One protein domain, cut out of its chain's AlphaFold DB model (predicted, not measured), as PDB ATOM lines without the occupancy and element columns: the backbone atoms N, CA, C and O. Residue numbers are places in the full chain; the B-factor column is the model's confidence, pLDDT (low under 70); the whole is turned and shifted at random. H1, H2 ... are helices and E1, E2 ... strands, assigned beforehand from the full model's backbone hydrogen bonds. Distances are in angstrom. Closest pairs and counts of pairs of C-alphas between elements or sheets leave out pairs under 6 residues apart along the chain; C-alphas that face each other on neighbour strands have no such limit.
ATOM      1  N   TRP A  63     109.410 175.988 122.320       87.25
ATOM      2  CA  TRP A  63     109.291 176.965 123.388       87.25
ATOM      3  C   TRP A  63     110.563 177.024 124.209       87.25
ATOM      4  O   TRP A  63     111.319 176.063 124.291       87.25
ATOM      5  N   GLU A  64     110.823 178.183 124.792       86.44
ATOM      6  CA  GLU A  64     112.030 178.440 125.560       86.44
ATOM      7  C   GLU A  64     111.603 179.066 126.878       86.44
ATOM      8  O   GLU A  64     110.972 180.124 126.902       86.44
ATOM      9  N   VAL A  65     111.936 178.397 127.974       85.94
ATOM     10  CA  VAL A  65     111.709 178.871 129.338       85.94
ATOM     11  C   VAL A  65     113.044 179.043 130.039       85.94
ATOM     12  O   VAL A  65     114.026 178.378 129.714       85.94
ATOM     13  N   GLY A  66     113.088 179.985 130.969       82.12
ATOM     14  CA  GLY A  66     114.302 180.399 131.651       82.12
ATOM     15  C   GLY A  66     114.659 181.875 131.419       82.12
ATOM     16  O   GLY A  66     113.957 182.573 130.673       82.12
ATOM     17  N   PRO A  67     115.733 182.355 132.068       85.88
ATOM     18  CA  PRO A  67     116.651 181.577 132.910       85.88
ATOM     19  C   PRO A  67     115.964 181.006 134.159       85.88
ATOM     20  O   PRO A  67     115.100 181.655 134.748       85.88
ATOM     21  N   LEU A  68     116.292 179.762 134.505       84.88
ATOM     22  CA  LEU A  68     115.763 179.049 135.664       84.88
ATOM     23  C   LEU A  68     116.942 178.629 136.554       84.88
ATOM     24  O   LEU A  68     117.850 177.950 136.076       84.88
ATOM     25  N   SER A  69     116.948 179.027 137.829       87.69
ATOM     26  CA  SER A  69     118.019 178.623 138.754       87.69
ATOM     27  C   SER A  69     118.042 177.099 138.927       87.69
ATOM     28  O   SER A  69     117.013 176.427 138.822       87.69
ATOM     29  N   ARG A  70     119.214 176.536 139.235       84.00
ATOM     30  CA  ARG A  70     119.374 175.099 139.518       84.00
ATOM     31  C   ARG A  70     118.534 174.629 140.705       84.00
ATOM     32  O   ARG A  70     118.110 173.478 140.721       84.00
ATOM     33  N   SER A  71     118.260 175.513 141.665       87.75
ATOM     34  CA  SER A  71     117.392 175.217 142.807       87.75
ATOM     35  C   SER A  71     115.903 175.383 142.497       87.75
ATOM     36  O   SER A  71     115.077 175.262 143.403       87.75
ATOM     37  N   ALA A  72     115.539 175.707 141.253       89.31
ATOM     38  CA  ALA A  72     114.152 175.957 140.919       89.31
ATOM     39  C   ALA A  72     113.322 174.678 140.944       89.31
ATOM     40  O   ALA A  72     113.746 173.618 140.475       89.31
ATOM     41  N   THR A  73     112.110 174.792 141.470       92.88
ATOM     42  CA  THR A  73     111.193 173.665 141.624       92.88
ATOM     43  C   THR A  73     110.389 173.402 140.358       92.88
ATOM     44  O   THR A  73     110.222 174.276 139.503       92.88
ATOM     45  N   ILE A  74     109.817 172.200 140.245       90.06
ATOM     46  CA  ILE A  74     108.861 171.902 139.168       90.06
ATOM     47  C   ILE A  74     107.667 172.861 139.201       90.06
ATOM     48  O   ILE A  74     107.195 173.277 138.147       90.06
ATOM     49  N   ALA A  75     107.208 173.271 140.387       91.19
ATOM     50  CA  ALA A  75     106.140 174.263 140.500       91.19
ATOM     51  C   ALA A  75     106.502 175.595 139.817       91.19
ATOM     52  O   ALA A  75     105.675 176.160 139.104       91.19
ATOM     53  N   GLN A  76     107.743 176.066 139.984       91.25
ATOM     54  CA  GLN A  76     108.223 177.292 139.343       91.25
ATOM     55  C   GLN A  76     108.319 177.145 137.821       91.25
ATOM     56  O   GLN A  76     107.933 178.064 137.100       91.25
ATOM     57  N   LEU A  77     108.755 175.982 137.325       89.06
ATOM     58  CA  LEU A  77     108.752 175.679 135.890       89.06
ATOM     59  C   LEU A  77     107.328 175.732 135.310       89.06
ATOM     60  O   LEU A  77     107.084 176.438 134.332       89.06
ATOM     61  N   THR A  78     106.380 175.024 135.929       88.81
ATOM     62  CA  THR A  78     104.970 174.988 135.506       88.81
ATOM     63  C   THR A  78     104.354 176.387 135.511       88.81
ATOM     64  O   THR A  78     103.682 176.774 134.554       88.81
ATOM     65  N   GLN A  79     104.637 177.186 136.544       90.88
ATOM     66  CA  GLN A  79     104.181 178.571 136.634       90.88
ATOM     67  C   GLN A  79     104.772 179.448 135.522       90.88
ATOM     68  O   GLN A  79     104.048 180.246 134.929       90.88
ATOM     69  N   GLN A  80     106.060 179.300 135.208       89.56
ATOM     70  CA  GLN A  80     106.707 180.078 134.152       89.56
ATOM     71  C   GLN A  80     106.118 179.758 132.769       89.56
ATOM     72  O   GLN A  80     105.920 180.662 131.955       89.56
ATOM     73  N   VAL A  81     105.792 178.488 132.511       88.06
ATOM     74  CA  VAL A  81     105.113 178.054 131.278       88.06
ATOM     75  C   VAL A  81     103.712 178.660 131.192       88.06
ATOM     76  O   VAL A  81     103.382 179.265 130.170       88.06
ATOM     77  N   GLN A  82     102.931 178.595 132.277       87.62
ATOM     78  CA  GLN A  82     101.605 179.216 132.343       87.62
ATOM     79  C   GLN A  82     101.679 180.728 132.107       87.62
ATOM     80  O   GLN A  82     100.918 181.263 131.310       87.62
ATOM     81  N   GLN A  83     102.611 181.433 132.745       89.50
ATOM     82  CA  GLN A  83     102.751 182.884 132.591       89.50
ATOM     83  C   GLN A  83     103.164 183.295 131.175       89.50
ATOM     84  O   GLN A  83     102.707 184.317 130.669       89.50
ATOM     85  N   ARG A  84     104.038 182.518 130.529       88.56
ATOM     86  CA  ARG A  84     104.605 182.874 129.222       88.56
ATOM     87  C   ARG A  84     103.726 182.456 128.048       88.56
ATOM     88  O   ARG A  84     103.699 183.148 127.032       88.56
ATOM     89  N   TYR A  85     103.038 181.325 128.174       85.38
ATOM     90  CA  TYR A  85     102.289 180.709 127.078       85.38
ATOM     91  C   TYR A  85     100.789 180.572 127.359       85.38
ATOM     92  O   TYR A  85     100.030 180.320 126.421       85.38
ATOM     93  N   GLY A  86     100.342 180.801 128.594       83.94
ATOM     94  CA  GLY A  86      98.934 180.710 128.986       83.94
ATOM     95  C   GLY A  86      98.406 179.279 129.077       83.94
ATOM     96  O   GLY A  86      97.195 179.105 129.062       83.94
ATOM     97  N   LEU A  87      99.291 178.275 129.115       83.12
ATOM     98  CA  LEU A  87      98.931 176.857 129.207       83.12
ATOM     99  C   LEU A  87      99.504 176.234 130.468       83.12
ATOM    100  O   LEU A  87     100.681 176.451 130.776       83.12
ATOM    101  N   THR A  88      98.694 175.432 131.157       84.75
ATOM    102  CA  THR A  88      99.120 174.743 132.372       84.75
ATOM    103  C   THR A  88      99.580 173.344 131.984       84.75
ATOM    104  O   THR A  88      98.780 172.573 131.471       84.75
ATOM    105  N   PRO A  89     100.856 172.981 132.193       84.56
ATOM    106  CA  PRO A  89     101.326 171.619 131.957       84.56
ATOM    107  C   PRO A  89     100.498 170.575 132.716       84.56
ATOM    108  O   PRO A  89     100.491 170.563 133.948       84.56
ATOM    109  N   SER A  90      99.878 169.655 131.985       84.44
ATOM    110  CA  SER A  90      99.185 168.496 132.546       84.44
ATOM    111  C   SER A  90     100.115 167.292 132.700       84.44
ATOM    112  O   SER A  90      99.858 166.388 133.496       84.44
ATOM    113  N   MET A  91     101.274 167.309 132.034       84.94
ATOM    114  CA  MET A  91     102.417 166.455 132.349       84.94
ATOM    115  C   MET A  91     103.745 167.117 131.939       84.94
ATOM    116  O   MET A  91     103.836 167.888 130.989       84.94
ATOM    117  N   VAL A  92     104.813 166.803 132.671       86.62
ATOM    118  CA  VAL A  92     106.189 167.184 132.329       86.62
ATOM    119  C   VAL A  92     107.011 165.916 132.166       86.62
ATOM    120  O   VAL A  92     107.086 165.091 133.083       86.62
ATOM    121  N   CYS A  93     107.649 165.780 131.011       85.44
ATOM    122  CA  CYS A  93     108.554 164.694 130.678       85.44
ATOM    123  C   CYS A  93     109.912 165.244 130.234       85.44
ATOM    124  O   CYS A  93     110.043 166.371 129.759       85.44
ATOM    125  N   GLN A  94     110.937 164.421 130.389       84.00
ATOM    126  CA  GLN A  94     112.247 164.640 129.797       84.00
ATOM    127  C   GLN A  94     112.671 163.327 129.143       84.00
ATOM    128  O   GLN A  94     112.794 162.303 129.821       84.00
ATOM    129  N   GLY A  95     112.778 163.331 127.815       77.81
ATOM    130  CA  GLY A  95     112.932 162.103 127.040       77.81
ATOM    131  C   GLY A  95     111.807 161.106 127.350       77.81
ATOM    132  O   GLY A  95     110.623 161.418 127.228       77.81
ATOM    133  N   SER A  96     112.183 159.904 127.785       78.31
ATOM    134  CA  SER A  96     111.255 158.845 128.219       78.31
ATOM    135  C   SER A  96     110.879 158.908 129.708       78.31
ATOM    136  O   SER A  96     110.038 158.133 130.167       78.31
ATOM    137  N   LYS A  97     111.483 159.817 130.484       81.50
ATOM    138  CA  LYS A  97     111.269 159.939 131.929       81.50
ATOM    139  C   LYS A  97     110.114 160.893 132.219       81.50
ATOM    140  O   LYS A  97     110.176 162.078 131.901       81.50
ATOM    141  N   SER A  98     109.086 160.397 132.904       84.19
ATOM    142  CA  SER A  98     108.039 161.256 133.461       84.19
ATOM    143  C   SER A  98     108.547 161.962 134.723       84.19
ATOM    144  O   SER A  98     108.909 161.321 135.715       84.19
ATOM    145  N   VAL A  99     108.608 163.292 134.667       86.38
ATOM    146  CA  VAL A  99     109.103 164.163 135.742       86.38
ATOM    147  C   VAL A  99     107.968 164.487 136.711       86.38
ATOM    148  O   VAL A  99     108.109 164.310 137.927       86.38
ATOM    149  N   TYR A 100     106.825 164.914 136.170       86.75
ATOM    150  CA  TYR A 100     105.670 165.353 136.943       86.75
ATOM    151  C   TYR A 100     104.352 165.074 136.216       86.75
ATOM    152  O   TYR A 100     104.208 165.392 135.041       86.75
ATOM    153  N   ILE A 101     103.386 164.503 136.942       88.06
ATOM    154  CA  ILE A 101     102.004 164.279 136.501       88.06
ATOM    155  C   ILE A 101     101.089 164.631 137.690       88.06
ATOM    156  O   ILE A 101     101.190 163.950 138.718       88.06
ATOM    157  N   PRO A 102     100.200 165.642 137.595       83.88
ATOM    158  CA  PRO A 102      99.295 166.050 138.676       83.88
ATOM    159  C   PRO A 102      98.356 164.927 139.143       83.88
ATOM    160  O   PRO A 102      98.042 164.825 140.324       83.88
ATOM    161  N   MET A 103      97.947 164.042 138.232       83.69
ATOM    162  CA  MET A 103      96.999 162.962 138.527       83.69
ATOM    163  C   MET A 103      97.593 161.808 139.351       83.69
ATOM    164  O   MET A 103      96.850 160.967 139.856       83.69
ATOM    165  N   LEU A 104      98.921 161.733 139.504       86.56
ATOM    166  CA  LEU A 104      99.553 160.643 140.248       86.56
ATOM    167  C   LEU A 104      99.558 160.891 141.769       86.56
ATOM    168  O   LEU A 104      99.742 162.029 142.230       86.56
ATOM    169  N   PRO A 105      99.429 159.829 142.590       86.31
ATOM    170  CA  PRO A 105      99.583 159.949 144.033       86.31
ATOM    171  C   PRO A 105     101.000 160.437 144.367       86.31
ATOM    172  O   PRO A 105     101.996 159.949 143.839       86.31
ATOM    173  N   GLY A 106     101.099 161.431 145.251       82.94
ATOM    174  CA  GLY A 106     102.383 162.024 145.639       82.94
ATOM    175  C   GLY A 106     102.907 163.135 144.719       82.94
ATOM    176  O   GLY A 106     103.996 163.646 144.983       82.94
ATOM    177  N   HIS A 107     102.144 163.582 143.711       86.75
ATOM    178  CA  HIS A 107     102.524 164.709 142.839       86.75
ATOM    179  C   HIS A 107     102.874 165.987 143.627       86.75
ATOM    180  O   HIS A 107     103.810 166.697 143.271       86.75
ATOM    181  N   ARG A 108     102.196 166.239 144.758       87.81
ATOM    182  CA  ARG A 108     102.474 167.379 145.651       87.81
ATOM    183  C   ARG A 108     103.905 167.398 146.184       87.81
ATOM    184  O   ARG A 108     104.488 168.468 146.301       87.81
ATOM    185  N   LYS A 109     104.479 166.226 146.481       89.56
ATOM    186  CA  LYS A 109     105.883 166.118 146.909       89.56
ATOM    187  C   LYS A 109     106.828 166.413 145.743       89.56
ATOM    188  O   LYS A 109     107.818 167.108 145.930       89.56
ATOM    189  N   ARG A 110     106.492 165.940 144.537       86.81
ATOM    190  CA  ARG A 110     107.284 166.178 143.317       86.81
ATOM    191  C   ARG A 110     107.308 167.645 142.895       86.81
ATOM    192  O   ARG A 110     108.336 168.109 142.428       86.81
ATOM    193  N   LEU A 111     106.223 168.389 143.116       87.25
ATOM    194  CA  LEU A 111     106.175 169.832 142.840       87.25
ATOM    195  C   LEU A 111     107.236 170.634 143.603       87.25
ATOM    196  O   LEU A 111     107.683 171.662 143.102       87.25
ATOM    197  N   GLN A 112     107.610 170.174 144.801       90.94
ATOM    198  CA  GLN A 112     108.594 170.829 145.667       90.94
ATOM    199  C   GLN A 112     110.038 170.414 145.357       90.94
ATOM    200  O   GLN A 112     110.966 171.055 145.838       90.94
ATOM    201  N   GLN A 113     110.238 169.350 144.576       90.81
ATOM    202  CA  GLN A 113     111.568 168.912 144.164       90.81
ATOM    203  C   GLN A 113     112.095 169.811 143.051       90.81
ATOM    204  O   GLN A 113     111.322 170.388 142.273       90.81
ATOM    205  N   THR A 114     113.419 169.945 142.985       90.44
ATOM    206  CA  THR A 114     114.039 170.778 141.960       90.44
ATOM    207  C   THR A 114     113.921 170.119 140.590       90.44
ATOM    208  O   THR A 114     113.864 168.890 140.464       90.44
ATOM    209  N   TYR A 115     113.877 170.941 139.544       85.69
ATOM    210  CA  TYR A 115     113.918 170.454 138.169       85.69
ATOM    211  C   TYR A 115     115.166 169.600 137.934       85.69
ATOM    212  O   TYR A 115     115.063 168.515 137.365       85.69
ATOM    213  N   VAL A 116     116.323 170.047 138.431       85.75
ATOM    214  CA  VAL A 116     117.611 169.360 138.271       85.75
ATOM    215  C   VAL A 116     117.616 167.986 138.949       85.75
ATOM    216  O   VAL A 116     118.071 167.025 138.338       85.75
ATOM    217  N   ASP A 117     117.047 167.847 140.150       87.56
ATOM    218  CA  ASP A 117     116.995 166.553 140.856       87.56
ATOM    219  C   ASP A 117     116.126 165.518 140.131       87.56
ATOM    220  O   ASP A 117     116.353 164.305 140.206       87.56
ATOM    221  N   LEU A 118     115.091 165.988 139.436       84.31
ATOM    222  CA  LEU A 118     114.152 165.126 138.731       84.31
ATOM    223  C   LEU A 118     114.541 164.855 137.281       84.31
ATOM    224  O   LEU A 118     113.975 163.939 136.673       84.31
ATOM    225  N   THR A 119     115.531 165.559 136.744       80.38
ATOM    226  CA  THR A 119     115.966 165.446 135.351       80.38
ATOM    227  C   THR A 119     117.360 164.842 135.212       80.38
ATOM    228  O   THR A 119     118.139 164.742 136.155       80.38
ATOM    229  N   VAL A 120     117.659 164.333 134.022       69.88
ATOM    230  CA  VAL A 120     118.991 163.902 133.611       69.88
ATOM    231  C   VAL A 120     119.682 165.097 132.955       69.88
ATOM    232  O   VAL A 120     119.215 165.617 131.944       69.88
ATOM    233  N   MET A 121     120.814 165.522 133.518       59.03
ATOM    234  CA  MET A 121     121.562 166.732 133.128       59.03
ATOM    235  C   MET A 121     122.000 166.790 131.653       59.03
ATOM    236  O   MET A 121     122.336 167.862 131.159       59.03
ATOM    237  N   TYR A 122     122.032 165.653 130.951       56.56
ATOM    238  CA  TYR A 122     122.487 165.573 129.559       56.56
ATOM    239  C   TYR A 122     121.410 165.917 128.518       56.56
ATOM    240  O   TYR A 122     121.757 166.136 127.359       56.56
ATOM    241  N   GLU A 123     120.131 166.007 128.900       58.81
ATOM    242  CA  GLU A 123     119.046 166.385 127.987       58.81
ATOM    243  C   GLU A 123     118.560 167.816 128.293       58.81
ATOM    244  O   GLU A 123     117.801 168.019 129.239       58.81
ATOM    245  N   PRO A 124     118.968 168.842 127.520       56.22
ATOM    246  CA  PRO A 124     118.560 170.230 127.778       56.22
ATOM    247  C   PRO A 124     117.082 170.510 127.444       56.22
ATOM    248  O   PRO A 124     116.556 171.571 127.784       56.22
ATOM    249  N   ASP A 125     116.415 169.582 126.756       56.88
ATOM    250  CA  ASP A 125     115.050 169.740 126.267       56.88
ATOM    251  C   ASP A 125     114.070 168.964 127.151       56.88
ATOM    252  O   ASP A 125     114.174 167.746 127.290       56.88
ATOM    253  N   ALA A 126     113.096 169.670 127.731       57.22
ATOM    254  CA  ALA A 126     111.956 169.058 128.394       57.22
ATOM    255  C   ALA A 126     110.798 168.942 127.396       57.22
ATOM    256  O   ALA A 126     110.357 169.912 126.773       57.22
ATOM    257  N   SER A 127     110.250 167.744 127.241       54.69
ATOM    258  CA  SER A 127     108.969 167.590 126.573       54.69
ATOM    259  C   SER A 127     107.874 167.882 127.597       54.69
ATOM    260  O   SER A 127     107.514 167.046 128.425       54.69
ATOM    261  N   ILE A 128     107.316 169.093 127.556       56.12
ATOM    262  CA  ILE A 128     106.022 169.333 128.199       56.12
ATOM    263  C   ILE A 128     104.984 168.698 127.289       56.12
ATOM    264  O   ILE A 128     104.451 169.296 126.358       56.12
ATOM    265  N   CYS A 129     104.797 167.404 127.500       51.34
ATOM    266  CA  CYS A 129     103.714 166.686 126.889       51.34
ATOM    267  C   CYS A 129     102.469 167.113 127.638       51.34
ATOM    268  O   CYS A 129     102.357 166.755 128.807       51.34
ATOM    269  N   ARG A 130     101.532 167.745 126.920       52.69
ATOM    270  CA  ARG A 130     100.142 167.929 127.352       52.69
ATOM    271  C   ARG A 130      99.992 169.189 128.227       52.69
ATOM    272  O   ARG A 130     100.555 169.285 129.315       52.69
ATOM    273  N   GLY A 131      99.351 170.217 127.671       44.72
ATOM    274  CA  GLY A 131      99.036 171.463 128.363       44.72
ATOM    275  C   GLY A 131      97.528 171.617 128.399       44.72
ATOM    276  O   GLY A 131      96.905 171.638 127.344       44.72
ATOM    277  N   ASP A 132      96.951 171.716 129.587       44.72
ATOM    278  CA  ASP A 132      95.535 171.999 129.742       44.72
ATOM    279  C   ASP A 132      95.325 173.478 129.401       44.72
ATOM    280  O   ASP A 132      95.951 174.388 129.969       44.72
ATOM    281  N   ALA A 133      94.501 173.714 128.386       40.84
ATOM    282  CA  ALA A 133      94.043 175.040 128.031       40.84
ATOM    283  C   ALA A 133      92.729 175.313 128.755       40.84
ATOM    284  O   ALA A 133      91.710 174.695 128.450       40.84
ATOM    285  N   ALA A 134      92.734 176.280 129.672       41.44
ATOM    286  CA  ALA A 134      91.497 176.900 130.122       41.44
ATOM    287  C   ALA A 134      90.980 177.786 128.978       41.44
ATOM    288  O   ALA A 134      91.470 178.895 128.760       41.44
ATOM    289  N   THR A 135      90.069 177.251 128.170       39.66
ATOM    290  CA  THR A 135      89.267 178.046 127.234       39.66
ATOM    291  C   THR A 135      88.098 178.693 127.973       39.66
ATOM    292  O   THR A 135      87.630 178.136 128.962       39.66
ATOM    293  N   ASP A 136      87.608 179.833 127.474       43.62
ATOM    294  CA  ASP A 136      86.483 180.601 128.051       43.62
ATOM    295  C   ASP A 136      85.180 179.784 128.239       43.62
ATOM    296  O   ASP A 136      84.270 180.236 128.925       43.62
ATOM    297  N   ASP A 137      85.097 178.575 127.670       46.22
ATOM    298  CA  ASP A 137      83.939 177.675 127.734       46.22
ATOM    299  C   ASP A 137      83.978 176.643 128.889       46.22
ATOM    300  O   ASP A 137      83.260 175.650 128.830       46.22
ATOM    301  N   ASP A 138      84.809 176.816 129.927       49.91
ATOM    302  CA  ASP A 138      84.931 175.909 131.100       49.91
ATOM    303  C   ASP A 138      85.279 174.430 130.780       49.91
ATOM    304  O   ASP A 138      85.400 173.595 131.680       49.91
ATOM    305  N   ILE A 139      85.489 174.077 129.508       51.69
ATOM    306  CA  ILE A 139      85.937 172.748 129.092       51.69
ATOM    307  C   ILE A 139      87.462 172.753 129.073       51.69
ATOM    308  O   ILE A 139      88.090 173.314 128.175       51.69
ATOM    309  N   GLU A 140      88.055 172.096 130.065       58.88
ATOM    310  CA  GLU A 140      89.477 171.765 130.101       58.88
ATOM    311  C   GLU A 140      89.786 170.822 128.928       58.88
ATOM    312  O   GLU A 140      89.564 169.610 128.980       58.88
ATOM    313  N   THR A 141      90.205 171.407 127.804       65.25
ATOM    314  CA  THR A 141      90.585 170.651 126.615       65.25
ATOM    315  C   THR A 141      92.077 170.397 126.650       65.25
ATOM    316  O   THR A 141      92.902 171.313 126.650       65.25
ATOM    317  N   ASP A 142      92.413 169.115 126.675       70.75
ATOM    318  CA  ASP A 142      93.784 168.671 126.553       70.75
ATOM    319  C   ASP A 142      94.300 168.979 125.136       70.75
ATOM    320  O   ASP A 142      93.800 168.441 124.140       70.75
ATOM    321  N   ILE A 143      95.297 169.860 125.047       76.69
ATOM    322  CA  ILE A 143      95.941 170.223 123.790       76.69
ATOM    323  C   ILE A 143      97.425 169.856 123.791       76.69
ATOM    324  O   ILE A 143      98.150 169.918 124.789       76.69
ATOM    325  N   VAL A 144      97.913 169.508 122.603       76.44
ATOM    326  CA  VAL A 144      99.339 169.274 122.375       76.44
ATOM    327  C   VAL A 144     100.015 170.620 122.134       76.44
ATOM    328  O   VAL A 144      99.583 171.372 121.265       76.44
ATOM    329  N   GLY A 145     101.072 170.915 122.892       80.19
ATOM    330  CA  GLY A 145     101.936 172.075 122.680       80.19
ATOM    331  C   GLY A 145     103.311 171.698 122.104       80.19
ATOM    332  O   GLY A 145     103.652 170.514 122.043       80.19
ATOM    333  N   PRO A 146     104.121 172.694 121.701       85.19
ATOM    334  CA  PRO A 146     105.521 172.499 121.320       85.19
ATOM    335  C   PRO A 146     106.392 171.937 122.450       85.19
ATOM    336  O   PRO A 146     106.095 172.096 123.634       85.19
ATOM    337  N   ILE A 147     107.545 171.372 122.082       84.62
ATOM    338  CA  ILE A 147     108.595 170.984 123.039       84.62
ATOM    339  C   ILE A 147     109.135 172.235 123.747       84.62
ATOM    340  O   ILE A 147     109.281 173.289 123.121       84.62
ATOM    341  N   VAL A 148     109.479 172.120 125.033       86.25
ATOM    342  CA  VAL A 148     109.941 173.236 125.865       86.25
ATOM    343  C   VAL A 148     111.413 173.060 126.246       86.25
ATOM    344  O   VAL A 148     111.788 172.215 127.052       86.25
ATOM    345  N   ARG A 149     112.284 173.910 125.711       85.62
ATOM    346  CA  ARG A 149     113.682 173.996 126.135       85.62
ATOM    347  C   ARG A 149     113.794 174.796 127.423       85.62
ATOM    348  O   ARG A 149     113.356 175.946 127.472       85.62
ATOM    349  N   VAL A 150     114.421 174.205 128.434       85.38
ATOM    350  CA  VAL A 150     114.676 174.856 129.721       85.38
ATOM    351  C   VAL A 150     116.110 175.376 129.732       85.38
ATOM    352  O   VAL A 150     117.062 174.614 129.578       85.38
ATOM    353  N   HIS A 151     116.278 176.681 129.912       86.00
ATOM    354  CA  HIS A 151     117.581 177.315 130.070       86.00
ATOM    355  C   HIS A 151     117.904 177.467 131.555       86.00
ATOM    356  O   HIS A 151     117.279 178.274 132.244       86.00
ATOM    357  N   LEU A 152     118.881 176.699 132.035       83.38
ATOM    358  CA  LEU A 152     119.372 176.799 133.407       83.38
ATOM    359  C   LEU A 152     120.370 177.954 133.551       83.38
ATOM    360  O   LEU A 152     121.193 178.170 132.661       83.38
ATOM    361  N   SER A 153     120.298 178.676 134.667       82.94
ATOM    362  CA  SER A 153     121.313 179.647 135.091       82.94
ATOM    363  C   SER A 153     122.182 179.064 136.209       82.94
ATOM    364  O   SER A 153     121.684 178.336 137.067       82.94
ATOM    365  N   ASP A 154     123.476 179.393 136.194       65.75
ATOM    366  CA  ASP A 154     124.479 178.939 137.175       65.75
ATOM    367  C   ASP A 154     124.563 179.825 138.438       65.75
ATOM    368  O   ASP A 154     125.560 179.770 139.154       65.75
TER     369      ASP A 154
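This is residues 63 to 154 of the 155 residues of the protein "UBA_e1_C domain-containing protein" of Macrostomum lignano (UniProt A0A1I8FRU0). Two long parallel strands, E1 and E6, run side by side as a ribbon along one side of a small body; helix H1 packs beside E1, and the long link of residues 119 to 130 runs past E6, with residues 125 to 126 paired to it. The small hairpin of E2 and E3 and the short helices H2 and H3 make the rest of the body, while the hairpin of E4 and E5 reaches out at one end of the longest axis. The printed part has 92 residues, with three named helices and six named strands in the order E1 H1 E2 E3 H2 H3 E4 E5 E6. The strands form three two-stranded sheets, E1 with E6 parallel, E2 with E3 and E4 with E5 antiparallel, and the class is mixed, helices and strands. The whole is compact, with a radius of gyration of the C-alphas of 12.6 A and spans of 41 by 28 by 21 A.

E1 is residues 63 to 69, 17.7 A long, and begins at C-alpha 63 at (109.291, 176.965, 123.388). E6 is residues 147 to 153, 19.5 A long, and ends at C-alpha 153 at (121.313, 179.647, 135.091). H1 is residues 74 to 85, 16.3 A long. E2 is residues 92 to 94 and E3 residues 97 to 100. H2 is residues 107 to 111 and H3 residues 115 to 118. E4 is residues 131 to 134, beginning at C-alpha 131 at (99.036, 171.463, 128.363), and E5 is residues 140 to 143.

E1 and E6 are parallel at 25 degrees, with N 65 and O 149 at 2.9 A and N 151 and O 65 at 2.8 A, both within hydrogen-bond range. The closest C-alphas of E1 and H1, those of Val 65 and Val 81, are 6.9 A apart. H1 and H2 only just touch, with 3 pairs of C-alphas within 8 A, through residues 74 to 75 of H1 alone; the closest are Ile 74 and Leu 111, 5.0 A. H1 and H3 are close but not clearly touching, the C-alphas of Ile 74 and Tyr 115 being 5.4 A apart. In the hairpin of E2 and E3, N 92 and O 100 are 2.8 A apart, within hydrogen-bond range. The closest C-alphas of E3 and H3, those of Val 99 and Leu 118, are 5.9 A apart. E2 and E6 are near each other, with 5 pairs of C-alphas within 10 A. In the hairpin of E4 and E5, N 131 and O 143 are within hydrogen-bond range at 3.1 A, and residues 88 to 89 pair antiparallel with residues 131 to 132 of E4. In H1 and H2 every O i to N i+4 pair is within hydrogen-bond range; H3 is too short for such a pair.

The two C-alphas farthest apart, those of Asp 137 and Asp 154, are 41.6 A apart. The printed part has no cut. The link from H3 to E4, 12 residues, is long. The mean pLDDT of the printed part is 77.5, and residues 120 to 141 and residue 154 are under 70.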